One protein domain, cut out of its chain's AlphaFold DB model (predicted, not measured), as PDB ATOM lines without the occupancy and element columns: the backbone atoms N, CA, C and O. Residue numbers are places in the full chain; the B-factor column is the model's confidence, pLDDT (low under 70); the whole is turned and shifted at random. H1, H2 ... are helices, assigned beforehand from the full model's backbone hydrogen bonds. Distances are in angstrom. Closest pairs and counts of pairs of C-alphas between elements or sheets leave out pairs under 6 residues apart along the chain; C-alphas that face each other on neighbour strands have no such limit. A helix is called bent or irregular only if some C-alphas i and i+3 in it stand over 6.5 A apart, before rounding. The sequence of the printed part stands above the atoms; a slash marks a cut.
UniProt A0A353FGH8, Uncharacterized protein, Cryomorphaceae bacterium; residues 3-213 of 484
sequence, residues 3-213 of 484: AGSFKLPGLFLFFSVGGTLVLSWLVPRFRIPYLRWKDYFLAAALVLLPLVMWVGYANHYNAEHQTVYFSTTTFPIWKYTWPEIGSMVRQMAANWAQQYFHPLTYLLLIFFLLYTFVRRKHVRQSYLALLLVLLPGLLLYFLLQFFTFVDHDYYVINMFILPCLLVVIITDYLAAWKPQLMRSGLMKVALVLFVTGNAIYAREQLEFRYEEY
ATOM      1  N   ALA A   3     -46.655  23.609 -34.177       31.36
ATOM      2  CA  ALA A   3     -46.204  24.969 -34.464       31.36
ATOM      3  C   ALA A   3     -44.912  25.355 -33.702       31.36
ATOM      4  O   ALA A   3     -44.025  25.986 -34.265       31.36
ATOM      5  N   GLY A   4     -44.750  24.877 -32.458       33.38
ATOM      6  CA  GLY A   4     -43.522  25.054 -31.667       33.38
ATOM      7  C   GLY A   4     -42.356  24.167 -32.121       33.38
ATOM      8  O   GLY A   4     -41.204  24.466 -31.818       33.38
ATOM      9  N   SER A   5     -42.636  23.106 -32.888       35.12
ATOM     10  CA  SER A   5     -41.624  22.251 -33.529       35.12
ATOM     11  C   SER A   5     -40.924  22.950 -34.701       35.12
ATOM     12  O   SER A   5     -39.808  22.585 -35.062       35.12
ATOM     13  N   PHE A   6     -41.554  23.981 -35.273       43.81
ATOM     14  CA  PHE A   6     -40.978  24.837 -36.303       43.81
ATOM     15  C   PHE A   6     -40.473  26.137 -35.674       43.81
ATOM     16  O   PHE A   6     -41.018  27.213 -35.917       43.81
ATOM     17  N   LYS A   7     -39.382  26.084 -34.897       54.47
ATOM     18  CA  LYS A   7     -38.576  27.305 -34.754       54.47
ATOM     19  C   LYS A   7     -38.221  27.734 -36.185       54.47
ATOM     20  O   LYS A   7     -37.599  26.956 -36.897       54.47
ATOM     21  N   LEU A   8     -38.655  28.925 -36.612       52.12
ATOM     22  CA  LEU A   8     -38.418  29.539 -37.938       52.12
ATOM     23  C   LEU A   8     -37.047  29.190 -38.568       52.12
ATOM     24  O   LEU A   8     -36.993  28.896 -39.762       52.12
ATOM     25  N   PRO A   9     -35.948  29.160 -37.793       53.56
ATOM     26  CA  PRO A   9     -34.641  28.746 -38.293       53.56
ATOM     27  C   PRO A   9     -34.507  27.266 -38.738       53.56
ATOM     28  O   PRO A   9     -33.751  26.969 -39.659       53.56
ATOM     29  N   GLY A  10     -35.283  26.325 -38.198       57.53
ATOM     30  CA  GLY A  10     -35.325  24.926 -38.656       57.53
ATOM     31  C   GLY A  10     -35.842  24.757 -40.094       57.53
ATOM     32  O   GLY A  10     -35.724  23.682 -40.683       57.53
ATOM     33  N   LEU A  11     -36.370  25.829 -40.699       67.38
ATOM     34  CA  LEU A  11     -36.824  25.851 -42.085       67.38
ATOM     35  C   LEU A  11     -35.701  26.114 -43.104       67.38
ATOM     36  O   LEU A  11     -35.973  26.037 -44.299       67.38
ATOM     37  N   PHE A  12     -34.441  26.371 -42.714       66.94
ATOM     38  CA  PHE A  12     -33.360  26.645 -43.688       66.94
ATOM     39  C   PHE A  12     -33.138  25.525 -44.696       66.94
ATOM     40  O   PHE A  12     -32.903  25.805 -45.874       66.94
ATOM     41  N   LEU A  13     -33.235  24.266 -44.264       67.00
ATOM     42  CA  LEU A  13     -33.162  23.133 -45.183       67.00
ATOM     43  C   LEU A  13     -34.310  23.187 -46.194       67.00
ATOM     44  O   LEU A  13     -34.086  23.037 -47.390       67.00
ATOM     45  N   PHE A  14     -35.521  23.476 -45.728       72.88
ATOM     46  CA  PHE A  14     -36.704  23.597 -46.568       72.88
ATOM     47  C   PHE A  14     -36.611  24.780 -47.545       72.88
ATOM     48  O   PHE A  14     -36.900  24.610 -48.727       72.88
ATOM     49  N   PHE A  15     -36.113  25.942 -47.106       73.38
ATOM     50  CA  PHE A  15     -35.813  27.077 -47.986       73.38
ATOM     51  C   PHE A  15     -34.738  26.741 -49.012       73.38
ATOM     52  O   PHE A  15     -34.864  27.103 -50.176       73.38
ATOM     53  N   SER A  16     -33.689  26.034 -48.600       73.75
ATOM     54  CA  SER A  16     -32.586  25.678 -49.490       73.75
ATOM     55  C   SER A  16     -33.031  24.655 -50.524       73.75
ATOM     56  O   SER A  16     -32.709  24.803 -51.699       73.75
ATOM     57  N   VAL A  17     -33.843  23.670 -50.132       74.06
ATOM     58  CA  VAL A  17     -34.482  22.725 -51.054       74.06
ATOM     59  C   VAL A  17     -35.436  23.463 -51.992       74.06
ATOM     60  O   VAL A  17     -35.290  23.341 -53.203       74.06
ATOM     61  N   GLY A  18     -36.348  24.295 -51.481       76.00
ATOM     62  CA  GLY A  18     -37.281  25.080 -52.299       76.00
ATOM     63  C   GLY A  18     -36.580  26.037 -53.271       76.00
ATOM     64  O   GLY A  18     -36.917  26.094 -54.450       76.00
ATOM     65  N   GLY A  19     -35.540  26.736 -52.823       78.31
ATOM     66  CA  GLY A  19     -34.733  27.597 -53.679       78.31
ATOM     67  C   GLY A  19     -33.904  26.802 -54.689       78.31
ATOM     68  O   GLY A  19     -33.774  27.238 -55.827       78.31
ATOM     69  N   THR A  20     -33.407  25.610 -54.336       81.19
ATOM     70  CA  THR A  20     -32.746  24.695 -55.290       81.19
ATOM     71  C   THR A  20     -33.706  24.264 -56.381       81.19
ATOM     72  O   THR A  20     -33.344  24.237 -57.553       81.19
ATOM     73  N   LEU A  21     -34.941  23.959 -55.996       80.38
ATOM     74  CA  LEU A  21     -36.024  23.618 -56.899       80.38
ATOM     75  C   LEU A  21     -36.292  24.780 -57.871       80.38
ATOM     76  O   LEU A  21     -36.214  24.581 -59.083       80.38
ATOM     77  N   VAL A  22     -36.458  26.011 -57.380       80.00
ATOM     78  CA  VAL A  22     -36.599  27.204 -58.236       80.00
ATOM     79  C   VAL A  22     -35.372  27.416 -59.135       80.00
ATOM     80  O   VAL A  22     -35.518  27.600 -60.341       80.00
ATOM     81  N   LEU A  23     -34.157  27.329 -58.590       83.12
ATOM     82  CA  LEU A  23     -32.914  27.495 -59.344       83.12
ATOM     83  C   LEU A  23     -32.777  26.439 -60.448       83.12
ATOM     84  O   LEU A  23     -32.376  26.762 -61.562       83.12
ATOM     85  N   SER A  24     -33.140  25.188 -60.165       82.50
ATOM     86  CA  SER A  24     -33.122  24.093 -61.139       82.50
ATOM     87  C   SER A  24     -34.180  24.235 -62.232       82.50
ATOM     88  O   SER A  24     -33.976  23.750 -63.346       82.50
ATOM     89  N   TRP A  25     -35.288  24.924 -61.943       79.56
ATOM     90  CA  TRP A  25     -36.287  25.290 -62.940       79.56
ATOM     91  C   TRP A  25     -35.792  26.428 -63.844       79.56
ATOM     92  O   TRP A  25     -35.912  26.329 -65.064       79.56
ATOM     93  N   LEU A  26     -35.187  27.468 -63.261       83.88
ATOM     94  CA  LEU A  26     -34.707  28.654 -63.984       83.88
ATOM     95  C   LEU A  26     -33.411  28.412 -64.769       83.88
ATOM     96  O   LEU A  26     -33.202  29.009 -65.823       83.88
ATOM     97  N   VAL A  27     -32.522  27.554 -64.264       86.88
ATOM     98  CA  VAL A  27     -31.180  27.341 -64.816       86.88
ATOM     99  C   VAL A  27     -31.060  25.903 -65.334       86.88
ATOM    100  O   VAL A  27     -30.894  24.977 -64.536       86.88
ATOM    101  N   PRO A  28     -31.050  25.685 -66.669       84.19
ATOM    102  CA  PRO A  28     -31.077  24.346 -67.267       84.19
ATOM    103  C   PRO A  28     -29.973  23.402 -66.782       84.19
ATOM    104  O   PRO A  28     -30.188  22.198 -66.672       84.19
ATOM    105  N   ARG A  29     -28.797  23.945 -66.441       85.44
ATOM    106  CA  ARG A  29     -27.654  23.184 -65.914       85.44
ATOM    107  C   ARG A  29     -27.959  22.459 -64.596       85.44
ATOM    108  O   ARG A  29     -27.348  21.430 -64.319       85.44
ATOM    109  N   PHE A  30     -28.860  23.002 -63.780       85.12
ATOM    110  CA  PHE A  30     -29.215  22.453 -62.471       85.12
ATOM    111  C   PHE A  30     -30.511  21.640 -62.496       85.12
ATOM    112  O   PHE A  30     -30.929  21.150 -61.450       85.12
ATOM    113  N   ARG A  31     -31.135  21.482 -63.671       80.31
ATOM    114  CA  ARG A  31     -32.443  20.845 -63.833       80.31
ATOM    115  C   ARG A  31     -32.448  19.421 -63.289       80.31
ATOM    116  O   ARG A  31     -31.597  18.601 -63.630       80.31
ATOM    117  N   ILE A  32     -33.450  19.128 -62.468       79.50
ATOM    118  CA  ILE A  32     -33.649  17.807 -61.880       79.50
ATOM    119  C   ILE A  32     -34.572  17.004 -62.816       79.50
ATOM    120  O   ILE A  32     -35.727  17.400 -62.994       79.50
ATOM    121  N   PRO A  33     -34.104  15.902 -63.441       74.00
ATOM    122  CA  PRO A  33     -34.807  15.266 -64.563       74.00
ATOM    123  C   PRO A  33     -36.200  14.714 -64.236       74.00
ATOM    124  O   PRO A  33     -37.045  14.617 -65.120       74.00
ATOM    125  N   TYR A  34     -36.434  14.337 -62.980       79.31
ATOM    126  CA  TYR A  34     -37.645  13.644 -62.532       79.31
ATOM    127  C   TYR A  34     -38.733  14.571 -61.971       79.31
ATOM    128  O   TYR A  34     -39.816  14.090 -61.653       79.31
ATOM    129  N   LEU A  35     -38.483  15.880 -61.866       78.44
ATOM    130  CA  LEU A  35     -39.441  16.834 -61.301       78.44
ATOM    131  C   LEU A  35     -40.180  17.618 -62.390       78.44
ATOM    132  O   LEU A  35     -39.574  18.184 -63.305       78.44
ATOM    133  N   ARG A  36     -41.505  17.688 -62.259       81.31
ATOM    134  CA  ARG A  36     -42.425  18.470 -63.097       81.31
ATOM    135  C   ARG A  36     -42.770  19.782 -62.399       81.31
ATOM    136  O   ARG A  36     -42.706  19.867 -61.182       81.31
ATOM    137  N   TRP A  37     -43.219  20.795 -63.149       76.44
ATOM    138  CA  TRP A  37     -43.571  22.130 -62.619       76.44
ATOM    139  C   TRP A  37     -44.517  22.095 -61.398       76.44
ATOM    140  O   TRP A  37     -44.360  22.893 -60.478       76.44
ATOM    141  N   LYS A  38     -45.449  21.130 -61.351       82.31
ATOM    142  CA  LYS A  38     -46.362  20.913 -60.215       82.31
ATOM    143  C   LYS A  38     -45.628  20.498 -58.939       82.31
ATOM    144  O   LYS A  38     -46.020  20.925 -57.862       82.31
ATOM    145  N   ASP A  39     -44.556  19.723 -59.067       79.94
ATOM    146  CA  ASP A  39     -43.748  19.253 -57.941       79.94
ATOM    147  C   ASP A  39     -42.941  20.412 -57.339       79.94
ATOM    148  O   ASP A  39     -42.836  20.525 -56.121       79.94
ATOM    149  N   TYR A  40     -42.453  21.336 -58.182       74.25
ATOM    150  CA  TYR A  40     -41.814  22.581 -57.734       74.25
ATOM    151  C   TYR A  40     -42.796  23.472 -56.961       74.25
ATOM    152  O   TYR A  40     -42.458  23.975 -55.891       74.25
ATOM    153  N   PHE A  41     -44.018  23.639 -57.480       78.69
ATOM    154  CA  PHE A  41     -45.064  24.418 -56.816       78.69
ATOM    155  C   PHE A  41     -45.494  23.784 -55.490       78.69
ATOM    156  O   PHE A  41     -45.571  24.475 -54.478       78.69
ATOM    157  N   LEU A  42     -45.723  22.467 -55.474       82.38
ATOM    158  CA  LEU A  42     -46.103  21.732 -54.270       82.38
ATOM    159  C   LEU A  42     -45.017  21.832 -53.196       82.38
ATOM    160  O   LEU A  42     -45.331  22.112 -52.043       82.38
ATOM    161  N   ALA A  43     -43.747  21.668 -53.572       74.75
ATOM    162  CA  ALA A  43     -42.635  21.816 -52.643       74.75
ATOM    163  C   ALA A  43     -42.537  23.245 -52.089       74.75
ATOM    164  O   ALA A  43     -42.388  23.417 -50.884       74.75
ATOM    165  N   ALA A  44     -42.674  24.274 -52.933       73.56
ATOM    166  CA  ALA A  44     -42.678  25.663 -52.475       73.56
ATOM    167  C   ALA A  44     -43.851  25.950 -51.519       73.56
ATOM    168  O   ALA A  44     -43.651  26.563 -50.472       73.56
ATOM    169  N   ALA A  45     -45.055  25.465 -51.834       81.75
ATOM    170  CA  ALA A  45     -46.236  25.616 -50.986       81.75
ATOM    171  C   ALA A  45     -46.064  24.913 -49.630       81.75
ATOM    172  O   ALA A  45     -46.375  25.496 -48.594       81.75
ATOM    173  N   LEU A  46     -45.503  23.702 -49.619       78.19
ATOM    174  CA  LEU A  46     -45.274  22.918 -48.402       78.19
ATOM    175  C   LEU A  46     -44.287  23.598 -47.440       78.19
ATOM    176  O   LEU A  46     -44.366  23.384 -46.235       78.19
ATOM    177  N   VAL A  47     -43.401  24.457 -47.951       74.31
ATOM    178  CA  VAL A  47     -42.452  25.239 -47.142       74.31
ATOM    179  C   VAL A  47     -43.016  26.602 -46.739       74.31
ATOM    180  O   VAL A  47     -42.916  26.998 -45.579       74.31
ATOM    181  N   LEU A  48     -43.606  27.336 -47.684       76.62
ATOM    182  CA  LEU A  48     -44.046  28.714 -47.457       76.62
ATOM    183  C   LEU A  48     -45.362  28.800 -46.678       76.62
ATOM    184  O   LEU A  48     -45.527  29.728 -45.889       76.62
ATOM    185  N   LEU A  49     -46.289  27.851 -46.855       82.62
ATOM    186  CA  LEU A  49     -47.578  27.895 -46.157       82.62
ATOM    187  C   LEU A  49     -47.414  27.755 -44.637       82.62
ATOM    188  O   LEU A  49     -47.918  28.630 -43.933       82.62
ATOM    189  N   PRO A  50     -46.690  26.752 -44.091       80.12
ATOM    190  CA  PRO A  50     -46.488  26.655 -42.644       80.12
ATOM    191  C   PRO A  50     -45.797  27.883 -42.057       80.12
ATOM    192  O   PRO A  50     -46.150  28.315 -40.966       80.12
ATOM    193  N   LEU A  51     -44.861  28.481 -42.796       76.81
ATOM    194  CA  LEU A  51     -44.173  29.703 -42.395       76.81
ATOM    195  C   LEU A  51     -45.138  30.885 -42.267       76.81
ATOM    196  O   LEU A  51     -45.156  31.554 -41.237       76.81
ATOM    197  N   VAL A  52     -45.926  31.153 -43.311       82.25
ATOM    198  CA  VAL A  52     -46.887  32.263 -43.313       82.25
ATOM    199  C   VAL A  52     -47.946  32.041 -42.236       82.25
ATOM    200  O   VAL A  52     -48.258  32.973 -41.498       82.25
ATOM    201  N   MET A  53     -48.437  30.807 -42.085       86.06
ATOM    202  CA  MET A  53     -49.371  30.444 -41.018       86.06
ATOM    203  C   MET A  53     -48.755  30.646 -39.631       86.06
ATOM    204  O   MET A  53     -49.415  31.201 -38.761       86.06
ATOM    205  N   TRP A  54     -47.493  30.261 -39.424       82.69
ATOM    206  CA  TRP A  54     -46.793  30.452 -38.153       82.69
ATOM    207  C   TRP A  54     -46.579  31.927 -37.823       82.69
ATOM    208  O   TRP A  54     -46.883  32.348 -36.715       82.69
ATOM    209  N   VAL A  55     -46.087  32.727 -38.772       82.56
ATOM    210  CA  VAL A  55     -45.882  34.168 -38.563       82.56
ATOM    211  C   VAL A  55     -47.219  34.869 -38.320       82.56
ATOM    212  O   VAL A  55     -47.310  35.720 -37.438       82.56
ATOM    213  N   GLY A  56     -48.264  34.488 -39.061       87.69
ATOM    214  CA  GLY A  56     -49.627  34.969 -38.845       87.69
ATOM    215  C   GLY A  56     -50.140  34.628 -37.448       87.69
ATOM    216  O   GLY A  56     -50.571  35.523 -36.728       87.69
ATOM    217  N   TYR A  57     -50.012  33.364 -37.038       89.25
ATOM    218  CA  TYR A  57     -50.366  32.895 -35.699       89.25
ATOM    219  C   TYR A  57     -49.582  33.629 -34.606       89.25
ATOM    220  O   TYR A  57     -50.185  34.153 -33.680       89.25
ATOM    221  N   ALA A  58     -48.256  33.717 -34.721       87.06
ATOM    222  CA  ALA A  58     -47.395  34.361 -33.731       87.06
ATOM    223  C   ALA A  58     -47.746  35.842 -33.552       87.06
ATOM    224  O   ALA A  58     -47.839  36.325 -32.426       87.06
ATOM    225  N   ASN A  59     -47.991  36.556 -34.656       86.88
ATOM    226  CA  ASN A  59     -48.426  37.950 -34.605       86.88
ATOM    227  C   ASN A  59     -49.832  38.090 -34.009       86.88
ATOM    228  O   ASN A  59     -50.056  39.008 -33.224       86.88
ATOM    229  N   HIS A  60     -50.759  37.195 -34.361       90.38
ATOM    230  CA  HIS A  60     -52.114  37.193 -33.814       90.38
ATOM    231  C   HIS A  60     -52.111  36.930 -32.305       90.38
ATOM    232  O   HIS A  60     -52.643  37.742 -31.558       90.38
ATOM    233  N   TYR A  61     -51.416  35.882 -31.859       89.56
ATOM    234  CA  TYR A  61     -51.258  35.527 -30.449       89.56
ATOM    235  C   TYR A  61     -50.636  36.670 -29.641       89.56
ATOM    236  O   TYR A  61     -51.136  37.049 -28.584       89.56
ATOM    237  N   ASN A  62     -49.554  37.263 -30.154       86.94
ATOM    238  CA  ASN A  62     -48.913  38.409 -29.517       86.94
ATOM    239  C   ASN A  62     -49.872  39.603 -29.381       86.94
ATOM    240  O   ASN A  62     -49.873  40.272 -28.350       86.94
ATOM    241  N   ALA A  63     -50.694  39.874 -30.399       87.12
ATOM    242  CA  ALA A  63     -51.664  40.963 -30.363       87.12
ATOM    243  C   ALA A  63     -52.820  40.687 -29.388       87.12
ATOM    244  O   ALA A  63     -53.174  41.572 -28.612       87.12
ATOM    245  N   GLU A  64     -53.372  39.473 -29.409       90.62
ATOM    246  CA  GLU A  64     -54.478  39.041 -28.547       90.62
ATOM    247  C   GLU A  64     -54.092  39.084 -27.064       90.62
ATOM    248  O   GLU A  64     -54.821  39.643 -26.249       90.62
ATOM    249  N   HIS A  65     -52.904  38.582 -26.723       84.31
ATOM    250  CA  HIS A  65     -52.412  38.526 -25.344       84.31
ATOM    251  C   HIS A  65     -51.543  39.727 -24.946       84.31
ATOM    252  O   HIS A  65     -50.908  39.697 -23.893       84.31
ATOM    253  N   GLN A  66     -51.469  40.764 -25.791       80.44
ATOM    254  CA  GLN A  66     -50.641  41.959 -25.574       80.44
ATOM    255  C   GLN A  66     -49.195  41.627 -25.162       80.44
ATOM    256  O   GLN A  66     -48.608  42.271 -24.294       80.44
ATOM    257  N   THR A  67     -48.619  40.603 -25.790       79.12
ATOM    258  CA  THR A  67     -47.310  40.041 -25.453       79.12
ATOM    259  C   THR A  67     -46.349  40.106 -26.633       79.12
ATOM    260  O   THR A  67     -46.751  40.257 -27.784       79.12
ATOM    261  N   VAL A  68     -45.052  39.968 -26.361       80.44
ATOM    262  CA  VAL A  68     -44.022  39.727 -27.388       80.44
ATOM    263  C   VAL A  68     -43.362  38.358 -27.232       80.44
ATOM    264  O   VAL A  68     -42.226  38.162 -27.658       80.44
ATOM    265  N   TYR A  69     -44.077  37.413 -26.614       79.81
ATOM    266  CA  TYR A  69     -43.590  36.061 -26.335       79.81
ATOM    267  C   TYR A  69     -42.989  35.391 -27.574       79.81
ATOM    268  O   TYR A  69     -41.866  34.884 -27.541       79.81
ATOM    269  N   PHE A  70     -43.701  35.441 -28.704       81.12
ATOM    270  CA  PHE A  70     -43.129  35.009 -29.970       81.12
ATOM    271  C   PHE A  70     -42.316  36.143 -30.581       81.12
ATOM    272  O   PHE A  70     -42.867  37.081 -31.156       81.12
ATOM    273  N   SER A  71     -40.990  36.042 -30.493       74.81
ATOM    274  CA  SER A  71     -40.112  36.985 -31.182       74.81
ATOM    275  C   SER A  71     -40.286  36.863 -32.698       74.81
ATOM    276  O   SER A  71     -39.894  35.874 -33.318       74.81
ATOM    277  N   THR A  72     -40.872  37.895 -33.301       75.88
ATOM    278  CA  THR A  72     -41.008  38.056 -34.759       75.88
ATOM    279  C   THR A  72     -40.062  39.127 -35.310       75.88
ATOM    280  O   THR A  72     -40.215  39.589 -36.442       75.88
ATOM    281  N   THR A  73     -39.067  39.537 -34.515       76.12
ATOM    282  CA  THR A  73     -38.138  40.625 -34.845       76.12
ATOM    283  C   THR A  73     -36.766  40.093 -35.255       76.12
ATOM    284  O   THR A  73     -36.323  39.034 -34.815       76.12
ATOM    285  N   THR A  74     -36.089  40.844 -36.122       84.25
ATOM    286  CA  THR A  74     -34.701  40.607 -36.528       84.25
ATOM    287  C   THR A  74     -33.762  41.622 -35.877       84.25
ATOM    288  O   THR A  74     -34.131  42.776 -35.610       84.25
ATOM    289  N   PHE A  75     -32.513  41.210 -35.674       87.25
ATOM    290  CA  PHE A  75     -31.451  42.041 -35.107       87.25
ATOM    291  C   PHE A  75     -30.289  42.195 -36.096       87.25
ATOM    292  O   PHE A  75     -29.224  41.595 -35.915       87.25
ATOM    293  N   PRO A  76     -30.506  42.958 -37.182       92.25
ATOM    294  CA  PRO A  76     -29.593  42.946 -38.303       92.25
ATOM    295  C   PRO A  76     -28.312  43.740 -38.049       92.25
ATOM    296  O   PRO A  76     -28.319  44.756 -37.355       92.25
ATOM    297  N   ILE A  77     -27.233  43.321 -38.711       96.25
ATOM    298  CA  ILE A  77     -25.887  43.899 -38.594       96.25
ATOM    299  C   ILE A  77     -25.833  45.407 -38.889       96.25
ATOM    300  O   ILE A  77     -25.079  46.130 -38.251       96.25
ATOM    301  N   TRP A  78     -26.661  45.910 -39.810       95.81
ATOM    302  CA  TRP A  78     -26.664  47.323 -40.220       95.81
ATOM    303  C   TRP A  78     -27.286  48.279 -39.192       95.81
ATOM    304  O   TRP A  78     -27.370  49.475 -39.453       95.81
ATOM    305  N   LYS A  79     -27.728  47.779 -38.029       94.06
ATOM    306  CA  LYS A  79     -28.091  48.622 -36.878       94.06
ATOM    307  C   LYS A  79     -26.876  49.090 -36.069       94.06
ATOM    308  O   LYS A  79     -27.051  49.934 -35.199       94.06
ATOM    309  N   TYR A  80     -25.690  48.549 -36.342       94.94
ATOM    310  CA  TYR A  80     -24.488  48.758 -35.540       94.94
ATOM    311  C   TYR A  80     -23.383  49.436 -36.349       94.94
ATOM    312  O   TYR A  80     -23.269  49.274 -37.566       94.94
ATOM    313  N   THR A  81     -22.544  50.193 -35.657       97.31
ATOM    314  CA  THR A  81     -21.337  50.811 -36.203       97.31
ATOM    315  C   THR A  81     -20.218  49.779 -36.386       97.31
ATOM    316  O   THR A  81     -20.200  48.725 -35.752       97.31
ATOM    317  N   TRP A  82     -19.229  50.079 -37.233       97.19
ATOM    318  CA  TRP A  82     -18.092  49.177 -37.463       97.19
ATOM    319  C   TRP A  82     -17.319  48.783 -36.190       97.19
ATOM    320  O   TRP A  82     -17.001  47.598 -36.053       97.19
ATOM    321  N   PRO A  83     -17.031  49.699 -35.240       97.75
ATOM    322  CA  PRO A  83     -16.400  49.323 -33.976       97.75
ATOM    323  C   PRO A  83     -17.250  48.356 -33.142       97.75
ATOM    324  O   PRO A  83     -16.712  47.384 -32.606       97.75
ATOM    325  N   GLU A  84     -18.567  48.577 -33.074       96.50
ATOM    326  CA  GLU A  84     -19.506  47.694 -32.370       96.50
ATOM    327  C   GLU A  84     -19.546  46.310 -33.016       96.50
ATOM    328  O   GLU A  84     -19.362  45.313 -32.323       96.50
ATOM    329  N   ILE A  85     -19.677  46.240 -34.346       97.44
ATOM    330  CA  ILE A  85     -19.629  44.985 -35.111       97.44
ATOM    331  C   ILE A  85     -18.331  44.230 -34.808       97.44
ATOM    332  O   ILE A  85     -18.362  43.039 -34.502       97.44
ATOM    333  N   GLY A  86     -17.181  44.914 -34.849       97.31
ATOM    334  CA  GLY A  86     -15.886  44.303 -34.554       97.31
ATOM    335  C   GLY A  86     -15.789  43.771 -33.121       97.31
ATOM    336  O   GLY A  86     -15.222  42.701 -32.901       97.31
ATOM    337  N   SER A  87     -16.359  44.490 -32.149       96.81
ATOM    338  CA  SER A  87     -16.450  44.034 -30.759       96.81
ATOM    339  C   SER A  87     -17.334  42.795 -30.626       96.81
ATOM    340  O   SER A  87     -16.920  41.807 -30.024       96.81
ATOM    341  N   MET A  88     -18.512  42.810 -31.250       95.69
ATOM    342  CA  MET A  88     -19.459  41.696 -31.228       95.69
ATOM    343  C   MET A  88     -18.869  40.433 -31.862       95.69
ATOM    344  O   MET A  88     -18.970  39.366 -31.273       95.69
ATOM    345  N   VAL A  89     -18.181  40.536 -33.005       95.81
ATOM    346  CA  VAL A  89     -17.515  39.379 -33.638       95.81
ATOM    347  C   VAL A  89     -16.447  38.776 -32.724       95.81
ATOM    348  O   VAL A  89     -16.354  37.554 -32.620       95.81
ATOM    349  N   ARG A  90     -15.649  39.610 -32.041       95.94
ATOM    350  CA  ARG A  90     -14.655  39.119 -31.074       95.94
ATOM    351  C   ARG A  90     -15.316  38.407 -29.899       95.94
ATOM    352  O   ARG A  90     -14.840  37.344 -29.519       95.94
ATOM    353  N   GLN A  91     -16.414  38.952 -29.378       94.38
ATOM    354  CA  GLN A  91     -17.191  38.321 -28.307       94.38
ATOM    355  C   GLN A  91     -17.789  36.984 -28.759       94.38
ATOM    356  O   GLN A  91     -17.579  35.980 -28.095       94.38
ATOM    357  N   MET A  92     -18.427  36.924 -29.933       93.88
ATOM    358  CA  MET A  92     -18.946  35.670 -30.496       93.88
ATOM    359  C   MET A  92     -17.849  34.607 -30.634       93.88
ATOM    360  O   MET A  92     -18.064  33.441 -30.311       93.88
ATOM    361  N   ALA A  93     -16.672  34.996 -31.132       91.94
ATOM    362  CA  ALA A  93     -15.556  34.078 -31.301       91.94
ATOM    363  C   ALA A  93     -15.013  33.589 -29.950       91.94
ATOM    364  O   ALA A  93     -14.794  32.390 -29.791       91.94
ATOM    365  N   ALA A  94     -14.833  34.497 -28.988       91.00
ATOM    366  CA  ALA A  94     -14.353  34.171 -27.648       91.00
ATOM    367  C   ALA A  94     -15.333  33.264 -26.892       91.00
ATOM    368  O   ALA A  94     -14.910  32.280 -26.292       91.00
ATOM    369  N   ASN A  95     -16.632  33.554 -26.977       88.75
ATOM    370  CA  ASN A  95     -17.661  32.799 -26.274       88.75
ATOM    371  C   ASN A  95     -17.884  31.422 -26.909       88.75
ATOM    372  O   ASN A  95     -18.041  30.434 -26.197       88.75
ATOM    373  N   TRP A  96     -17.912  31.339 -28.246       90.81
ATOM    374  CA  TRP A  96     -18.542  30.201 -28.919       90.81
ATOM    375  C   TRP A  96     -17.662  29.410 -29.883       90.81
ATOM    376  O   TRP A  96     -17.978  28.253 -30.155       90.81
ATOM    377  N   ALA A  97     -16.576  29.971 -30.423       89.94
ATOM    378  CA  ALA A  97     -15.844  29.308 -31.509       89.94
ATOM    379  C   ALA A  97     -15.261  27.949 -31.095       89.94
ATOM    380  O   ALA A  97     -15.217  27.033 -31.906       89.94
ATOM    381  N   GLN A  98     -14.844  27.800 -29.840       90.38
ATOM    382  CA  GLN A  98     -14.334  26.530 -29.310       90.38
ATOM    383  C   GLN A  98     -15.460  25.626 -28.779       90.38
ATOM    384  O   GLN A  98     -15.283  24.430 -28.609       90.38
ATOM    385  N   GLN A  99     -16.659  26.166 -28.581       90.75
ATOM    386  CA  GLN A  99     -17.758  25.423 -27.974       90.75
ATOM    387  C   GLN A  99     -18.484  24.505 -28.970       90.75
ATOM    388  O   GLN A  99     -19.093  23.520 -28.562       90.75
ATOM    389  N   TYR A 100     -18.456  24.813 -30.273       91.25
ATOM    390  CA  TYR A 100     -19.224  24.045 -31.265       91.25
ATOM    391  C   TYR A 100     -18.454  22.880 -31.881       91.25
ATOM    392  O   TYR A 100     -19.005  21.795 -32.050       91.25
ATOM    393  N   PHE A 101     -17.202  23.108 -32.281       93.62
ATOM    394  CA  PHE A 101     -16.382  22.109 -32.957       93.62
ATOM    395  C   PHE A 101     -14.918  22.250 -32.564       93.62
ATOM    396  O   PHE A 101     -14.413  23.353 -32.373       93.62
ATOM    397  N   HIS A 102     -14.204  21.127 -32.557       95.19
ATOM    398  CA  HIS A 102     -12.752  21.151 -32.449       95.19
ATOM    399  C   HIS A 102     -12.141  21.949 -33.629       95.19
ATOM    400  O   HIS A 102     -12.620  21.805 -34.761       95.19
ATOM    401  N   PRO A 103     -11.052  22.728 -33.446       93.81
ATOM    402  CA  PRO A 103     -10.413  23.509 -34.517       93.81
ATOM    403  C   PRO A 103     -10.131  22.728 -35.811       93.81
ATOM    404  O   PRO A 103     -10.349  23.226 -36.917       93.81
ATOM    405  N   LEU A 104      -9.713  21.463 -35.691       94.50
ATOM    406  CA  LEU A 104      -9.483  20.582 -36.846       94.50
ATOM    407  C   LEU A 104     -10.759  20.291 -37.649       94.50
ATOM    408  O   LEU A 104     -10.693  20.124 -38.865       94.50
ATOM    409  N   THR A 105     -11.917  20.256 -36.996       96.25
ATOM    410  CA  THR A 105     -13.207  20.046 -37.655       96.25
ATOM    411  C   THR A 105     -13.584  21.267 -38.491       96.25
ATOM    412  O   THR A 105     -14.022  21.095 -39.626       96.25
ATOM    413  N   TYR A 106     -13.304  22.493 -38.033       95.62
ATOM    414  CA  TYR A 106     -13.461  23.684 -38.880       95.62
ATOM    415  C   TYR A 106     -12.577  23.630 -40.128       95.62
ATOM    416  O   TYR A 106     -13.064  23.871 -41.234       95.62
ATOM    417  N   LEU A 107     -11.300  23.261 -39.978       96.19
ATOM    418  CA  LEU A 107     -10.386  23.106 -41.115       96.19
ATOM    419  C   LEU A 107     -10.881  22.040 -42.101       96.19
ATOM    420  O   LEU A 107     -10.853  22.264 -43.312       96.19
ATOM    421  N   LEU A 108     -11.391  20.913 -41.595       96.44
ATOM    422  CA  LEU A 108     -11.969  19.852 -42.417       96.44
ATOM    423  C   LEU A 108     -13.210  20.332 -43.183       96.44
ATOM    424  O   LEU A 108     -13.342  20.046 -44.371       96.44
ATOM    425  N   LEU A 109     -14.101  21.087 -42.537       97.38
ATOM    426  CA  LEU A 109     -15.307  21.629 -43.167       97.38
ATOM    427  C   LEU A 109     -14.978  22.674 -44.241       97.38
ATOM    428  O   LEU A 109     -15.557  22.635 -45.329       97.38
ATOM    429  N   ILE A 110     -14.012  23.563 -43.982       97.56
ATOM    430  CA  ILE A 110     -13.495  24.508 -44.984       97.56
ATOM    431  C   ILE A 110     -12.897  23.735 -46.162       97.56
ATOM    432  O   ILE A 110     -13.205  24.032 -47.318       97.56
ATOM    433  N   PHE A 111     -12.096  22.703 -45.888       97.75
ATOM    434  CA  PHE A 111     -11.547  21.838 -46.925       97.75
ATOM    435  C   PHE A 111     -12.654  21.157 -47.740       97.75
ATOM    436  O   PHE A 111     -12.609  21.218 -48.965       97.75
ATOM    437  N   PHE A 112     -13.678  20.573 -47.110       97.94
ATOM    438  CA  PHE A 112     -14.813  19.953 -47.804       97.94
ATOM    439  C   PHE A 112     -15.561  20.942 -48.697       97.94
ATOM    440  O   PHE A 112     -15.894  20.609 -49.839       97.94
ATOM    441  N   LEU A 113     -15.781  22.166 -48.217       97.88
ATOM    442  CA  LEU A 113     -16.420  23.225 -48.990       97.88
ATOM    443  C   LEU A 113     -15.593  23.585 -50.232       97.88
ATOM    444  O   LEU A 113     -16.092  23.500 -51.357       97.88
ATOM    445  N   LEU A 114     -14.313  23.929 -50.052       97.69
ATOM    446  CA  LEU A 114     -13.418  24.298 -51.153       97.69
ATOM    447  C   LEU A 114     -13.232  23.139 -52.139       97.69
ATOM    448  O   LEU A 114     -13.331  23.322 -53.355       97.69
ATOM    449  N   TYR A 115     -13.027  21.926 -51.626       96.38
ATOM    450  CA  TYR A 115     -12.849  20.721 -52.428       96.38
ATOM    451  C   TYR A 115     -14.077  20.425 -53.293       96.38
ATOM    452  O   TYR A 115     -13.927  20.087 -54.469       96.38
ATOM    453  N   THR A 116     -15.286  20.621 -52.758       96.44
ATOM    454  CA  THR A 116     -16.542  20.474 -53.509       96.44
ATOM    455  C   THR A 116     -16.579  21.401 -54.727       96.44
ATOM    456  O   THR A 116     -16.892  20.955 -55.834       96.44
ATOM    457  N   PHE A 117     -16.195  22.673 -54.571       95.88
ATOM    458  CA  PHE A 117     -16.158  23.627 -55.685       95.88
ATOM    459  C   PHE A 117     -15.028  23.343 -56.682       95.88
ATOM    460  O   PHE A 117     -15.247  23.428 -57.894       95.88
ATOM    461  N   VAL A 118     -13.849  22.926 -56.213       96.06
ATOM    462  CA  VAL A 118     -12.740  22.497 -57.086       96.06
ATOM    463  C   VAL A 118     -13.140  21.264 -57.906       96.06
ATOM    464  O   VAL A 118     -12.878  21.190 -59.109       96.06
ATOM    465  N   ARG A 119     -13.837  20.305 -57.289       95.00
ATOM    466  CA  ARG A 119     -14.312  19.065 -57.926       95.00
ATOM    467  C   ARG A 119     -15.732  19.162 -58.483       95.00
ATOM    468  O   ARG A 119     -16.319  18.134 -58.817       95.00
ATOM    469  N   ARG A 120     -16.255  20.371 -58.721       93.38
ATOM    470  CA  ARG A 120     -17.625  20.631 -59.219       93.38
ATOM    471  C   ARG A 120     -18.045  19.871 -60.484       93.38
ATOM    472  O   ARG A 120     -19.232  19.748 -60.763       93.38
ATOM    473  N   LYS A 121     -17.091  19.389 -61.291       92.44
ATOM    474  CA  LYS A 121     -17.376  18.566 -62.484       92.44
ATOM    475  C   LYS A 121     -17.807  17.134 -62.137       92.44
ATOM    476  O   LYS A 121     -18.484  16.509 -62.939       92.44
ATOM    477  N   HIS A 122     -17.411  16.636 -60.970       92.00
ATOM    478  CA  HIS A 122     -17.675  15.269 -60.511       92.00
ATOM    479  C   HIS A 122     -18.713  15.202 -59.384       92.00
ATOM    480  O   HIS A 122     -19.233  14.130 -59.089       92.00
ATOM    481  N   VAL A 123     -19.014  16.339 -58.757       93.56
ATOM    482  CA  VAL A 123     -20.101  16.480 -57.786       93.56
ATOM    483  C   VAL A 123     -21.435  16.596 -58.532       93.56
ATOM    484  O   VAL A 123     -21.523  17.257 -59.573       93.56
ATOM    485  N   ARG A 124     -22.491  15.964 -58.000       90.38
ATOM    486  CA  ARG A 124     -23.849  16.058 -58.560       90.38
ATOM    487  C   ARG A 124     -24.285  17.524 -58.640       90.38
ATOM    488  O   ARG A 124     -24.151  18.271 -57.673       90.38
ATOM    489  N   GLN A 125     -24.843  17.940 -59.779       89.19
ATOM    490  CA  GLN A 125     -25.230  19.344 -59.978       89.19
ATOM    491  C   GLN A 125     -26.325  19.798 -58.999       89.19
ATOM    492  O   GLN A 125     -26.335  20.964 -58.620       89.19
ATOM    493  N   SER A 126     -27.182  18.887 -58.524       85.69
ATOM    494  CA  SER A 126     -28.177  19.175 -57.482       85.69
ATOM    495  C   SER A 126     -27.543  19.597 -56.153       85.69
ATOM    496  O   SER A 126     -28.042  20.513 -55.511       85.69
ATOM    497  N   TYR A 127     -26.415  18.999 -55.758       92.00
ATOM    498  CA  TYR A 127     -25.684  19.406 -54.554       92.00
ATOM    499  C   TYR A 127     -25.041  20.780 -54.702       92.00
ATOM    500  O   TYR A 127     -25.059  21.574 -53.766       92.00
ATOM    501  N   LEU A 128     -24.502  21.083 -55.884       92.94
ATOM    502  CA  LEU A 128     -23.955  22.410 -56.163       92.94
ATOM    503  C   LEU A 128     -25.052  23.473 -56.155       92.94
ATOM    504  O   LEU A 128     -24.856  24.528 -55.564       92.94
ATOM    505  N   ALA A 129     -26.205  23.186 -56.762       88.69
ATOM    506  CA  ALA A 129     -27.368  24.062 -56.706       88.69
ATOM    507  C   ALA A 129     -27.812  24.296 -55.252       88.69
ATOM    508  O   ALA A 129     -28.001  25.443 -54.856       88.69
ATOM    509  N   LEU A 130     -27.865  23.235 -54.439       88.88
ATOM    510  CA  LEU A 130     -28.201  23.331 -53.020       88.88
ATOM    511  C   LEU A 130     -27.223  24.199 -52.233       88.88
ATOM    512  O   LEU A 130     -27.664  25.062 -51.485       88.88
ATOM    513  N   LEU A 131     -25.912  24.042 -52.439       93.56
ATOM    514  CA  LEU A 131     -24.912  24.907 -51.806       93.56
ATOM    515  C   LEU A 131     -25.023  26.367 -52.265       93.56
ATOM    516  O   LEU A 131     -24.900  27.271 -51.442       93.56
ATOM    517  N   LEU A 132     -25.275  26.606 -53.554       92.19
ATOM    518  CA  LEU A 132     -25.416  27.957 -54.106       92.19
ATOM    519  C   LEU A 132     -26.639  28.702 -53.561       92.19
ATOM    520  O   LEU A 132     -26.605  29.925 -53.502       92.19
ATOM    521  N   VAL A 133     -27.692  27.990 -53.156       89.50
ATOM    522  CA  VAL A 133     -28.856  28.586 -52.482       89.50
ATOM    523  C   VAL A 133     -28.640  28.685 -50.971       89.50
ATOM    524  O   VAL A 133     -28.935  29.718 -50.370       89.50
ATOM    525  N   LEU A 134     -28.099  27.631 -50.357       90.12
ATOM    526  CA  LEU A 134     -27.908  27.552 -48.911       90.12
ATOM    527  C   LEU A 134     -26.912  28.602 -48.407       90.12
ATOM    528  O   LEU A 134     -27.200  29.268 -47.420       90.12
ATOM    529  N   LEU A 135     -25.756  28.776 -49.061       94.00
ATOM    530  CA  LEU A 135     -24.699  29.670 -48.565       94.00
ATOM    531  C   LEU A 135     -25.157  31.140 -48.470       94.00
ATOM    532  O   LEU A 135     -24.991  31.723 -47.396       94.00
ATOM    533  N   PRO A 136     -25.784  31.745 -49.502       92.38
ATOM    534  CA  PRO A 136     -26.370  33.078 -49.366       92.38
ATOM    535  C   PRO A 136     -27.490  33.134 -48.325       92.38
ATOM    536  O   PRO A 136     -27.596  34.129 -47.616       92.38
ATOM    537  N   GLY A 137     -28.304  32.080 -48.200       88.25
ATOM    538  CA  GLY A 137     -29.364  32.005 -47.192       88.25
ATOM    539  C   GLY A 137     -28.824  32.021 -45.760       88.25
ATOM    540  O   GLY A 137     -29.317  32.778 -44.925       88.25
ATOM    541  N   LEU A 138     -27.771  31.246 -45.488       91.31
ATOM    542  CA  LEU A 138     -27.081  31.232 -44.197       91.31
ATOM    543  C   LEU A 138     -26.382  32.563 -43.910       91.31
ATOM    544  O   LEU A 138     -26.441  33.039 -42.780       91.31
ATOM    545  N   LEU A 139     -25.764  33.183 -44.923       93.06
ATOM    546  CA  LEU A 139     -25.177  34.514 -44.782       93.06
ATOM    547  C   LEU A 139     -26.257  35.548 -44.450       93.06
ATOM    548  O   LEU A 139     -26.104  36.294 -43.493       93.06
ATOM    549  N   LEU A 140     -27.369  35.569 -45.184       89.75
ATOM    550  CA  LEU A 140     -28.473  36.491 -44.920       89.75
ATOM    551  C   LEU A 140     -29.060  36.281 -43.519       89.75
ATOM    552  O   LEU A 140     -29.327  37.255 -42.823       89.75
ATOM    553  N   TYR A 141     -29.221  35.031 -43.084       87.69
ATOM    554  CA  TYR A 141     -29.646  34.713 -41.723       87.69
ATOM    555  C   TYR A 141     -28.675  35.252 -40.674       87.69
ATOM    556  O   TYR A 141     -29.109  35.940 -39.751       87.69
ATOM    557  N   PHE A 142     -27.375  34.998 -40.848       91.25
ATOM    558  CA  PHE A 142     -26.340  35.522 -39.964       91.25
ATOM    559  C   PHE A 142     -26.390  37.052 -39.894       91.25
ATOM    560  O   PHE A 142     -26.378  37.622 -38.809       91.25
ATOM    561  N   LEU A 143     -26.532  37.727 -41.038       92.81
ATOM    562  CA  LEU A 143     -26.616  39.185 -41.096       92.81
ATOM    563  C   LEU A 143     -27.908  39.729 -40.473       92.81
ATOM    564  O   LEU A 143     -27.864  40.795 -39.871       92.81
ATOM    565  N   LEU A 144     -29.045  39.032 -40.600       89.44
ATOM    566  CA  LEU A 144     -30.340  39.443 -40.038       89.44
ATOM    567  C   LEU A 144     -30.463  39.186 -38.536       89.44
ATOM    568  O   LEU A 144     -31.207  39.898 -37.866       89.44
ATOM    569  N   GLN A 145     -29.782  38.169 -38.018       89.19
ATOM    570  CA  GLN A 145     -29.811  37.780 -36.607       89.19
ATOM    571  C   GLN A 145     -28.494  38.088 -35.889       89.19
ATOM    572  O   GLN A 145     -28.239  37.555 -34.814       89.19
ATOM    573  N   PHE A 146     -27.672  38.964 -36.466       92.00
ATOM    574  CA  PHE A 146     -26.295  39.228 -36.061       92.00
ATOM    575  C   PHE A 146     -26.123  39.386 -34.546       92.00
ATOM    576  O   PHE A 146     -25.351  38.652 -33.943       92.00
ATOM    577  N   PHE A 147     -26.902  40.263 -33.910       90.56
ATOM    578  CA  PHE A 147     -26.799  40.495 -32.464       90.56
ATOM    579  C   PHE A 147     -27.153  39.270 -31.614       90.56
ATOM    580  O   PHE A 147     -26.552  39.055 -30.570       90.56
ATOM    581  N   THR A 148     -28.106  38.442 -32.055       88.75
ATOM    582  CA  THR A 148     -28.539  37.278 -31.264       88.75
ATOM    583  C   THR A 148     -27.398  36.290 -31.034       88.75
ATOM    584  O   THR A 148     -27.314  35.711 -29.958       88.75
ATOM    585  N   PHE A 149     -26.463  36.169 -31.983       90.31
ATOM    586  CA  PHE A 149     -25.308  35.277 -31.867       90.31
ATOM    587  C   PHE A 149     -24.288  35.700 -30.804       90.31
ATOM    588  O   PHE A 149     -23.416  34.898 -30.480       90.31
ATOM    589  N   VAL A 150     -24.361  36.927 -30.271       91.25
ATOM    590  CA  VAL A 150     -23.465  37.368 -29.189       91.25
ATOM    591  C   VAL A 150     -23.718  36.537 -27.931       91.25
ATOM    592  O   VAL A 150     -22.776  35.942 -27.410       91.25
ATOM    593  N   ASP A 151     -24.986  36.403 -27.536       83.31
ATOM    594  CA  ASP A 151     -25.376  35.788 -26.255       83.31
ATOM    595  C   ASP A 151     -26.215  34.502 -26.401       83.31
ATOM    596  O   ASP A 151     -26.410  33.782 -25.428       83.31
ATOM    597  N   HIS A 152     -26.732  34.194 -27.598       86.00
ATOM    598  CA  HIS A 152     -27.665  33.080 -27.825       86.00
ATOM    599  C   HIS A 152     -27.109  32.090 -28.857       86.00
ATOM    600  O   HIS A 152     -27.497  32.064 -30.030       86.00
ATOM    601  N   ASP A 153     -26.201  31.237 -28.403       85.81
ATOM    602  CA  ASP A 153     -25.495  30.238 -29.209       85.81
ATOM    603  C   ASP A 153     -26.425  29.239 -29.938       85.81
ATOM    604  O   ASP A 153     -26.141  28.803 -31.058       85.81
ATOM    605  N   TYR A 154     -27.607  28.947 -29.386       85.19
ATOM    606  CA  TYR A 154     -28.577  28.029 -29.994       85.19
ATOM    607  C   TYR A 154     -29.099  28.467 -31.374       85.19
ATOM    608  O   TYR A 154     -29.637  27.640 -32.120       85.19
ATOM    609  N   TYR A 155     -28.940  29.736 -31.771       85.12
ATOM    610  CA  TYR A 155     -29.267  30.173 -33.135       85.12
ATOM    611  C   TYR A 155     -28.359  29.512 -34.187       85.12
ATOM    612  O   TYR A 155     -28.783  29.369 -35.343       85.12
ATOM    613  N   VAL A 156     -27.163  29.049 -33.794       88.88
ATOM    614  CA  VAL A 156     -26.188  28.367 -34.661       88.88
ATOM    615  C   VAL A 156     -26.638  26.956 -35.049       88.88
ATOM    616  O   VAL A 156     -26.298  26.507 -36.144       88.88
ATOM    617  N   ILE A 157     -27.476  26.286 -34.244       86.25
ATOM    618  CA  ILE A 157     -28.010  24.936 -34.538       86.25
ATOM    619  C   ILE A 157     -28.588  24.866 -35.957       86.25
ATOM    620  O   ILE A 157     -28.424  23.891 -36.682       86.25
ATOM    621  N   ASN A 158     -29.212  25.946 -36.408       82.31
ATOM    622  CA  ASN A 158     -29.866  26.001 -37.711       82.31
ATOM    623  C   ASN A 158     -28.879  26.092 -38.880       82.31
ATOM    624  O   ASN A 158     -29.194  25.711 -40.005       82.31
ATOM    625  N   MET A 159     -27.658  26.550 -38.607       88.31
ATOM    626  CA  MET A 159     -26.555  26.582 -39.561       88.31
ATOM    627  C   MET A 159     -25.844  25.225 -39.662       88.31
ATOM    628  O   MET A 159     -25.100  25.009 -40.621       88.31
ATOM    629  N   PHE A 160     -26.112  24.274 -38.751       90.00
ATOM    630  CA  PHE A 160     -25.519  22.928 -38.782       90.00
ATOM    631  C   PHE A 160     -25.986  22.095 -39.983       90.00
ATOM    632  O   PHE A 160     -25.400  21.057 -40.293       90.00
ATOM    633  N   ILE A 161     -26.973  22.572 -40.742       89.00
ATOM    634  CA  ILE A 161     -27.304  21.951 -42.021       89.00
ATOM    635  C   ILE A 161     -26.129  21.983 -43.011       89.00
ATOM    636  O   ILE A 161     -25.967  21.043 -43.786       89.00
ATOM    637  N   LEU A 162     -25.277  23.017 -42.969       93.31
ATOM    638  CA  LEU A 162     -24.106  23.119 -43.841       93.31
ATOM    639  C   LEU A 162     -23.076  22.006 -43.583       93.31
ATOM    640  O   LEU A 162     -22.759  21.299 -44.542       93.31
ATOM    641  N   PRO A 163     -22.556  21.793 -42.355       94.81
ATOM    642  CA  PRO A 163     -21.618  20.703 -42.103       94.81
ATOM    643  C   PRO A 163     -22.215  19.331 -42.428       94.81
ATOM    644  O   PRO A 163     -21.551  18.534 -43.091       94.81
ATOM    645  N   CYS A 164     -23.479  19.079 -42.072       93.62
ATOM    646  CA  CYS A 164     -24.166  17.835 -42.431       93.62
ATOM    647  C   CYS A 164     -24.213  17.627 -43.952       93.62
ATOM    648  O   CYS A 164     -23.861  16.556 -44.450       93.62
ATOM    649  N   LEU A 165     -24.593  18.661 -44.707       94.06
ATOM    650  CA  LEU A 165     -24.648  18.597 -46.163       94.06
ATOM    651  C   LEU A 165     -23.259  18.373 -46.777       94.06
ATOM    652  O   LEU A 165     -23.126  17.560 -47.688       94.06
ATOM    653  N   LEU A 166     -22.219  19.046 -46.283       97.06
ATOM    654  CA  LEU A 166     -20.852  18.866 -46.778       97.06
ATOM    655  C   LEU A 166     -20.358  17.428 -46.581       97.06
ATOM    656  O   LEU A 166     -19.782  16.856 -47.507       97.06
ATOM    657  N   VAL A 167     -20.638  16.816 -45.427       95.62
ATOM    658  CA  VAL A 167     -20.310  15.403 -45.176       95.62
ATOM    659  C   VAL A 167     -21.034  14.489 -46.167       95.62
ATOM    660  O   VAL A 167     -20.403  13.601 -46.745       95.62
ATOM    661  N   VAL A 168     -22.324  14.725 -46.429       95.69
ATOM    662  CA  VAL A 168     -23.102  13.954 -47.417       95.69
ATOM    663  C   VAL A 168     -22.514  14.096 -48.822       95.69
ATOM    664  O   VAL A 168     -22.305  13.093 -49.503       95.69
ATOM    665  N   ILE A 169     -22.202  15.323 -49.248       96.19
ATOM    666  CA  ILE A 169     -21.645  15.605 -50.578       96.19
ATOM    667  C   ILE A 169     -20.308  14.889 -50.772       96.19
ATOM    668  O   ILE A 169     -20.104  14.233 -51.795       96.19
ATOM    669  N   ILE A 170     -19.400  15.006 -49.802       96.38
ATOM    670  CA  ILE A 170     -18.073  14.395 -49.891       96.38
ATOM    671  C   ILE A 170     -18.170  12.874 -49.840       96.38
ATOM    672  O   ILE A 170     -17.503  12.203 -50.627       96.38
ATOM    673  N   THR A 171     -19.027  12.320 -48.984       94.38
ATOM    674  CA  THR A 171     -19.213  10.867 -48.891       94.38
ATOM    675  C   THR A 171     -19.789  10.297 -50.186       94.38
ATOM    676  O   THR A 171     -19.256   9.313 -50.699       94.38
ATOM    677  N   ASP A 172     -20.811  10.934 -50.769       95.06
ATOM    678  CA  ASP A 172     -21.367  10.532 -52.069       95.06
ATOM    679  C   ASP A 172     -20.317  10.625 -53.184       95.06
ATOM    680  O   ASP A 172     -20.142   9.686 -53.965       95.06
ATOM    681  N   TYR A 173     -19.561  11.725 -53.225       95.25
ATOM    682  CA  TYR A 173     -18.477  11.902 -54.184       95.25
ATOM    683  C   TYR A 173     -17.416  10.800 -54.060       95.25
ATOM    684  O   TYR A 173     -17.041  10.193 -55.066       95.25
ATOM    685  N   LEU A 174     -16.932  10.518 -52.846       93.81
ATOM    686  CA  LEU A 174     -15.913   9.496 -52.606       93.81
ATOM    687  C   LEU A 174     -16.437   8.093 -52.916       93.81
ATOM    688  O   LEU A 174     -15.709   7.300 -53.511       93.81
ATOM    689  N   ALA A 175     -17.691   7.789 -52.582       92.50
ATOM    690  CA  ALA A 175     -18.311   6.511 -52.913       92.50
ATOM    691  C   ALA A 175     -18.396   6.291 -54.432       92.50
ATOM    692  O   ALA A 175     -18.108   5.193 -54.906       92.50
ATOM    693  N   ALA A 176     -18.730   7.335 -55.197       92.69
ATOM    694  CA  ALA A 176     -18.855   7.254 -56.649       92.69
ATOM    695  C   ALA A 176     -17.499   7.257 -57.383       92.69
ATOM    696  O   ALA A 176     -17.302   6.490 -58.321       92.69
ATOM    697  N   TRP A 177     -16.556   8.112 -56.971       92.69
ATOM    698  CA  TRP A 177     -15.330   8.390 -57.737       92.69
ATOM    699  C   TRP A 177     -14.042   7.848 -57.116       92.69
ATOM    700  O   TRP A 177     -13.023   7.761 -57.805       92.69
ATOM    701  N   LYS A 178     -14.049   7.509 -55.822       90.81
ATOM    702  CA  LYS A 178     -12.891   6.983 -55.079       90.81
ATOM    703  C   LYS A 178     -13.284   5.828 -54.135       90.81
ATOM    704  O   LYS A 178     -12.890   5.836 -52.965       90.81
ATOM    705  N   PRO A 179     -14.003   4.792 -54.611       93.44
ATOM    706  CA  PRO A 179     -14.524   3.731 -53.747       93.44
ATOM    707  C   PRO A 179     -13.425   2.936 -53.024       93.44
ATOM    708  O   PRO A 179     -13.671   2.416 -51.938       93.44
ATOM    709  N   GLN A 180     -12.205   2.857 -53.577       94.75
ATOM    710  CA  GLN A 180     -11.086   2.200 -52.889       94.75
ATOM    711  C   GLN A 180     -10.709   2.920 -51.586       94.75
ATOM    712  O   GLN A 180     -10.392   2.258 -50.602       94.75
ATOM    713  N   LEU A 181     -10.797   4.257 -51.550       92.50
ATOM    714  CA  LEU A 181     -10.525   5.030 -50.338       92.50
ATOM    715  C   LEU A 181     -11.569   4.727 -49.258       92.50
ATOM    716  O   LEU A 181     -11.201   4.454 -48.122       92.50
ATOM    717  N   MET A 182     -12.854   4.675 -49.626       90.62
ATOM    718  CA  MET A 182     -13.946   4.333 -48.700       90.62
ATOM    719  C   MET A 182     -13.853   2.902 -48.151       90.62
ATOM    720  O   MET A 182     -14.295   2.622 -47.038       90.62
ATOM    721  N   ARG A 183     -13.280   1.977 -48.930       92.62
ATOM    722  CA  ARG A 183     -13.071   0.581 -48.514       92.62
ATOM    723  C   ARG A 183     -11.794   0.383 -47.696       92.62
ATOM    724  O   ARG A 183     -11.684  -0.638 -47.021       92.62
ATOM    725  N   SER A 184     -10.863   1.338 -47.733       96.44
ATOM    726  CA  SER A 184      -9.572   1.254 -47.049       96.44
ATOM    727  C   SER A 184      -9.733   1.132 -45.533       96.44
ATOM    728  O   SER A 184     -10.450   1.916 -44.908       96.44
ATOM    729  N   GLY A 185      -9.019   0.179 -44.924       96.44
ATOM    730  CA  GLY A 185      -8.956   0.040 -43.467       96.44
ATOM    731  C   GLY A 185      -8.392   1.292 -42.794       96.44
ATOM    732  O   GLY A 185      -8.939   1.739 -41.793       96.44
ATOM    733  N   LEU A 186      -7.382   1.924 -43.405       95.94
ATOM    734  CA  LEU A 186      -6.781   3.156 -42.891       95.94
ATOM    735  C   LEU A 186      -7.795   4.306 -42.827       95.94
ATOM    736  O   LEU A 186      -7.840   5.020 -41.833       95.94
ATOM    737  N   MET A 187      -8.640   4.461 -43.853       93.25
ATOM    738  CA  MET A 187      -9.691   5.488 -43.871       93.25
ATOM    739  C   MET A 187     -10.711   5.261 -42.752       93.25
ATOM    740  O   MET A 187     -11.116   6.207 -42.083       93.25
ATOM    741  N   LYS A 188     -11.104   4.003 -42.518       94.44
ATOM    742  CA  LYS A 188     -12.027   3.649 -41.431       94.44
ATOM    743  C   LYS A 188     -11.412   3.930 -40.064       94.44
ATOM    744  O   LYS A 188     -12.078   4.527 -39.230       94.44
ATOM    745  N   VAL A 189     -10.147   3.557 -39.856       97.31
ATOM    746  CA  VAL A 189      -9.412   3.861 -38.617       97.31
ATOM    747  C   VAL A 189      -9.309   5.373 -38.414       97.31
ATOM    748  O   VAL A 189      -9.641   5.857 -37.338       97.31
ATOM    749  N   ALA A 190      -8.935   6.132 -39.447       94.75
ATOM    750  CA  ALA A 190      -8.860   7.588 -39.378       94.75
ATOM    751  C   ALA A 190     -10.218   8.225 -39.036       94.75
ATOM    752  O   ALA A 190     -10.275   9.131 -38.209       94.75
ATOM    753  N   LEU A 191     -11.316   7.730 -39.621       93.56
ATOM    754  CA  LEU A 191     -12.667   8.199 -39.311       93.56
ATOM    755  C   LEU A 191     -13.066   7.877 -37.867       93.56
ATOM    756  O   LEU A 191     -13.611   8.745 -37.194       93.56
ATOM    757  N   VAL A 192     -12.780   6.663 -37.385       96.69
ATOM    758  CA  VAL A 192     -13.039   6.276 -35.990       96.69
ATOM    759  C   VAL A 192     -12.271   7.191 -35.043       96.69
ATOM    760  O   VAL A 192     -12.884   7.791 -34.171       96.69
ATOM    761  N   LEU A 193     -10.967   7.388 -35.262       97.12
ATOM    762  CA  LEU A 193     -10.156   8.292 -34.444       97.12
ATOM    763  C   LEU A 193     -10.683   9.732 -34.480       97.12
ATOM    764  O   LEU A 193     -10.755  10.380 -33.440       97.12
ATOM    765  N   PHE A 194     -11.094  10.226 -35.651       95.50
ATOM    766  CA  PHE A 194     -11.658  11.568 -35.795       95.50
ATOM    767  C   PHE A 194     -12.981  11.733 -35.033       95.50
ATOM    768  O   PHE A 194     -13.168  12.731 -34.336       95.50
ATOM    769  N   VAL A 195     -13.893  10.761 -35.144       95.69
ATOM    770  CA  VAL A 195     -15.184  10.782 -34.439       95.69
ATOM    771  C   VAL A 195     -14.975  10.648 -32.934       95.69
ATOM    772  O   VAL A 195     -15.541  11.432 -32.181       95.69
ATOM    773  N   THR A 196     -14.126   9.718 -32.490       97.56
ATOM    774  CA  THR A 196     -13.792   9.548 -31.071       97.56
ATOM    775  C   THR A 196     -13.147  10.806 -30.495       97.56
ATOM    776  O   THR A 196     -13.565  11.259 -29.436       97.56
ATOM    777  N   GLY A 197     -12.197  11.424 -31.203       97.38
ATOM    778  CA  GLY A 197     -11.574  12.678 -30.771       97.38
ATOM    779  C   GLY A 197     -12.579  13.825 -30.638       97.38
ATOM    780  O   GLY A 197     -12.559  14.540 -29.643       97.38
ATOM    781  N   ASN A 198     -13.515  13.964 -31.585       96.38
ATOM    782  CA  ASN A 198     -14.584  14.962 -31.470       96.38
ATOM    783  C   ASN A 198     -15.579  14.640 -30.345       96.38
ATOM    784  O   ASN A 198     -16.089  15.564 -29.725       96.38
ATOM    785  N   ALA A 199     -15.856  13.363 -30.065       96.88
ATOM    786  CA  ALA A 199     -16.722  12.969 -28.954       96.88
ATOM    787  C   ALA A 199     -16.080  13.280 -27.593       96.88
ATOM    788  O   ALA A 199     -16.763  13.774 -26.700       96.88
ATOM    789  N   ILE A 200     -14.770  13.044 -27.452       97.50
ATOM    790  CA  ILE A 200     -14.002  13.436 -26.261       97.50
ATOM    791  C   ILE A 200     -14.020  14.958 -26.109       97.50
ATOM    792  O   ILE A 200     -14.397  15.450 -25.052       97.50
ATOM    793  N   TYR A 201     -13.726  15.699 -27.181       96.88
ATOM    794  CA  TYR A 201     -13.777  17.161 -27.158       96.88
ATOM    795  C   TYR A 201     -15.162  17.692 -26.770       96.88
ATOM    796  O   TYR A 201     -15.279  18.597 -25.953       96.88
ATOM    797  N   ALA A 202     -16.231  17.112 -27.324       95.00
ATOM    798  CA  ALA A 202     -17.594  17.489 -26.971       95.00
ATOM    799  C   ALA A 202     -17.896  17.227 -25.489       95.00
ATOM    800  O   ALA A 202     -18.567  18.043 -24.863       95.00
ATOM    801  N   ARG A 203     -17.384  16.127 -24.914       95.12
ATOM    802  CA  ARG A 203     -17.490  15.865 -23.473       95.12
ATOM    803  C   ARG A 203     -16.790  16.955 -22.662       95.12
ATOM    804  O   ARG A 203     -17.419  17.499 -21.768       95.12
ATOM    805  N   GLU A 204     -15.556  17.311 -23.013       94.00
ATOM    806  CA  GLU A 204     -14.792  18.366 -22.325       94.00
ATOM    807  C   GLU A 204     -15.510  19.724 -22.389       94.00
ATOM    808  O   GLU A 204     -15.609  20.420 -21.385       94.00
ATOM    809  N   GLN A 205     -16.075  20.095 -23.546       92.00
ATOM    810  CA  GLN A 205     -16.855  21.336 -23.665       92.00
ATOM    811  C   GLN A 205     -18.156  21.292 -22.847       92.00
ATOM    812  O   GLN A 205     -18.581  22.315 -22.313       92.00
ATOM    813  N   LEU A 206     -18.801  20.125 -22.735       90.25
ATOM    814  CA  LEU A 206     -19.973  19.957 -21.876       90.25
ATOM    815  C   LEU A 206     -19.598  20.069 -20.396       90.25
ATOM    816  O   LEU A 206     -20.242  20.835 -19.689       90.25
ATOM    817  N   GLU A 207     -18.563  19.359 -19.947       89.94
ATOM    818  CA  GLU A 207     -18.032  19.442 -18.577       89.94
ATOM    819  C   GLU A 207     -17.699  20.897 -18.227       89.94
ATOM    820  O   GLU A 207     -18.241  21.430 -17.261       89.94
ATOM    821  N   PHE A 208     -16.962  21.595 -19.099       87.25
ATOM    822  CA  PHE A 208     -16.698  23.025 -18.956       87.25
ATOM    823  C   PHE A 208     -17.989  23.835 -18.786       87.25
ATOM    824  O   PHE A 208     -18.099  24.615 -17.852       87.25
ATOM    825  N   ARG A 209     -19.011  23.637 -19.629       83.81
ATOM    826  CA  ARG A 209     -20.283  24.380 -19.530       83.81
ATOM    827  C   ARG A 209     -21.080  24.103 -18.254       83.81
ATOM    828  O   ARG A 209     -21.827  24.979 -17.819       83.81
ATOM    829  N   TYR A 210     -20.986  22.898 -17.701       79.00
ATOM    830  CA  TYR A 210     -21.739  22.510 -16.510       79.00
ATOM    831  C   TYR A 210     -21.008  22.828 -15.202       79.00
ATOM    832  O   TYR A 210     -21.687  23.066 -14.201       79.00
ATOM    833  N   GLU A 211     -19.674  22.819 -15.207       76.38
ATOM    834  CA  GLU A 211     -18.854  22.877 -13.990       76.38
ATOM    835  C   GLU A 211     -17.991  24.144 -13.884       76.38
ATOM    836  O   GLU A 211     -17.898  24.714 -12.798       76.38
ATOM    837  N   GLU A 212     -17.385  24.609 -14.982       70.88
ATOM    838  CA  GLU A 212     -16.369  25.678 -14.961       70.88
ATOM    839  C   GLU A 212     -16.854  27.015 -15.534       70.88
ATOM    840  O   GLU A 212     -16.448  28.086 -15.076       70.88
ATOM    841  N   TYR A 213     -17.717  26.978 -16.550       65.25
ATOM    842  CA  TYR A 213     -18.351  28.170 -17.090       65.25
ATOM    843  C   TYR A 213     -19.187  28.781 -15.969       65.25
ATOM    844  O   TYR A 213     -19.890  28.024 -15.296       65.25
TER     845      TYR A 213
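Overview. This is residues 3 to 213 of the 484 residues of an uncharacterized protein of Cryomorphaceae bacterium (UniProt A0A353FGH8). The helices make a broad slab: H5 and H7 run opposite ways through its middle, H1 packs on both at a slant, and H2 folds back on H1 at one side. At the other side H4 crosses H7, and the long H9 makes a loosely joined far edge from which residues 184 to 193 stick out, while H3 and the short H6 sit near the first residues of H7. The printed part has 211 residues with nine named helices, H1 to H9 in that order, and no named strand; the class is all helix. It is only just compact, close to loose, with a radius of gyration of the C-alphas of 20.2 A and spans of 62 by 54 by 34 A.

Arrangement. H1, residues 8 to 26, is irregular, with C-alphas 10 and 13 lying 7.1 A apart. H2, residues 37 to 64, touches H1 in a helical hairpin, at a shallow tilt of 31 degrees, opposite ways; their closest C-alphas, of Gly 18 and Ala 44, are 5.4 A apart. H3, residues 82 to 100, is irregular too, with 7.7 A between C-alphas 95 and 98, and it meets H4, residues 103 to 118, only through their link. H5, residues 125 to 144, touches H1 at a steep tilt of 45 degrees, closest at the C-alphas of Ser 16 and Leu 134, 5.1 A. H6, residues 148 to 151, touches H3, closest at the C-alphas of Met 92 and Val 150, 5.0 A. H7, residues 153 to 177, is the hub, touching H1, H4, H5, H6 and H8, residues 179 to 183; it touches H6 and H8 only at the corner, only just, with 3 pairs of C-alphas within 8 A each. H1, H5 and H7 form an up and down bundle, each running against the one before; H5 and H7 only just touch, with 3 pairs within 8 A, closest at the C-alphas of Leu 138 and Met 159, 6.6 A. H7 touches H4 at a steep tilt of 53 degrees, closest at the C-alphas of Phe 112 and Leu 166, 6.2 A; helix packing is part aligned, part crossed. H9, residues 185 to 212, touches no helix but is near H4. Every O i to N i+4 pair is within hydrogen-bond range in H4, H8 and H9, against 12 of 15 in H1, 22 of 24 in H2, 13 of 15 in H3, 15 of 16 in H5 and 15 of 21 in H7; H6 is too short for such a pair.

Along the chain. H1 begins at C-alpha 8, (-38.418, 29.539, -37.938). From first to last C-alpha H2 measures 39.6 A, H9 39.0 A and H7 37.3 A. H9 ends at C-alpha 212, (-16.369, 25.678, -14.961).

Size, cuts and confidence. The C-alphas of Gln 66 and Gln 180 are farthest apart, 62.4 A. The printed part has no cut; the link from H2 to H3, 17 residues, is long. Mean pLDDT of the printed part is 86.9, and residues 3 to 13 and 213 are under 70.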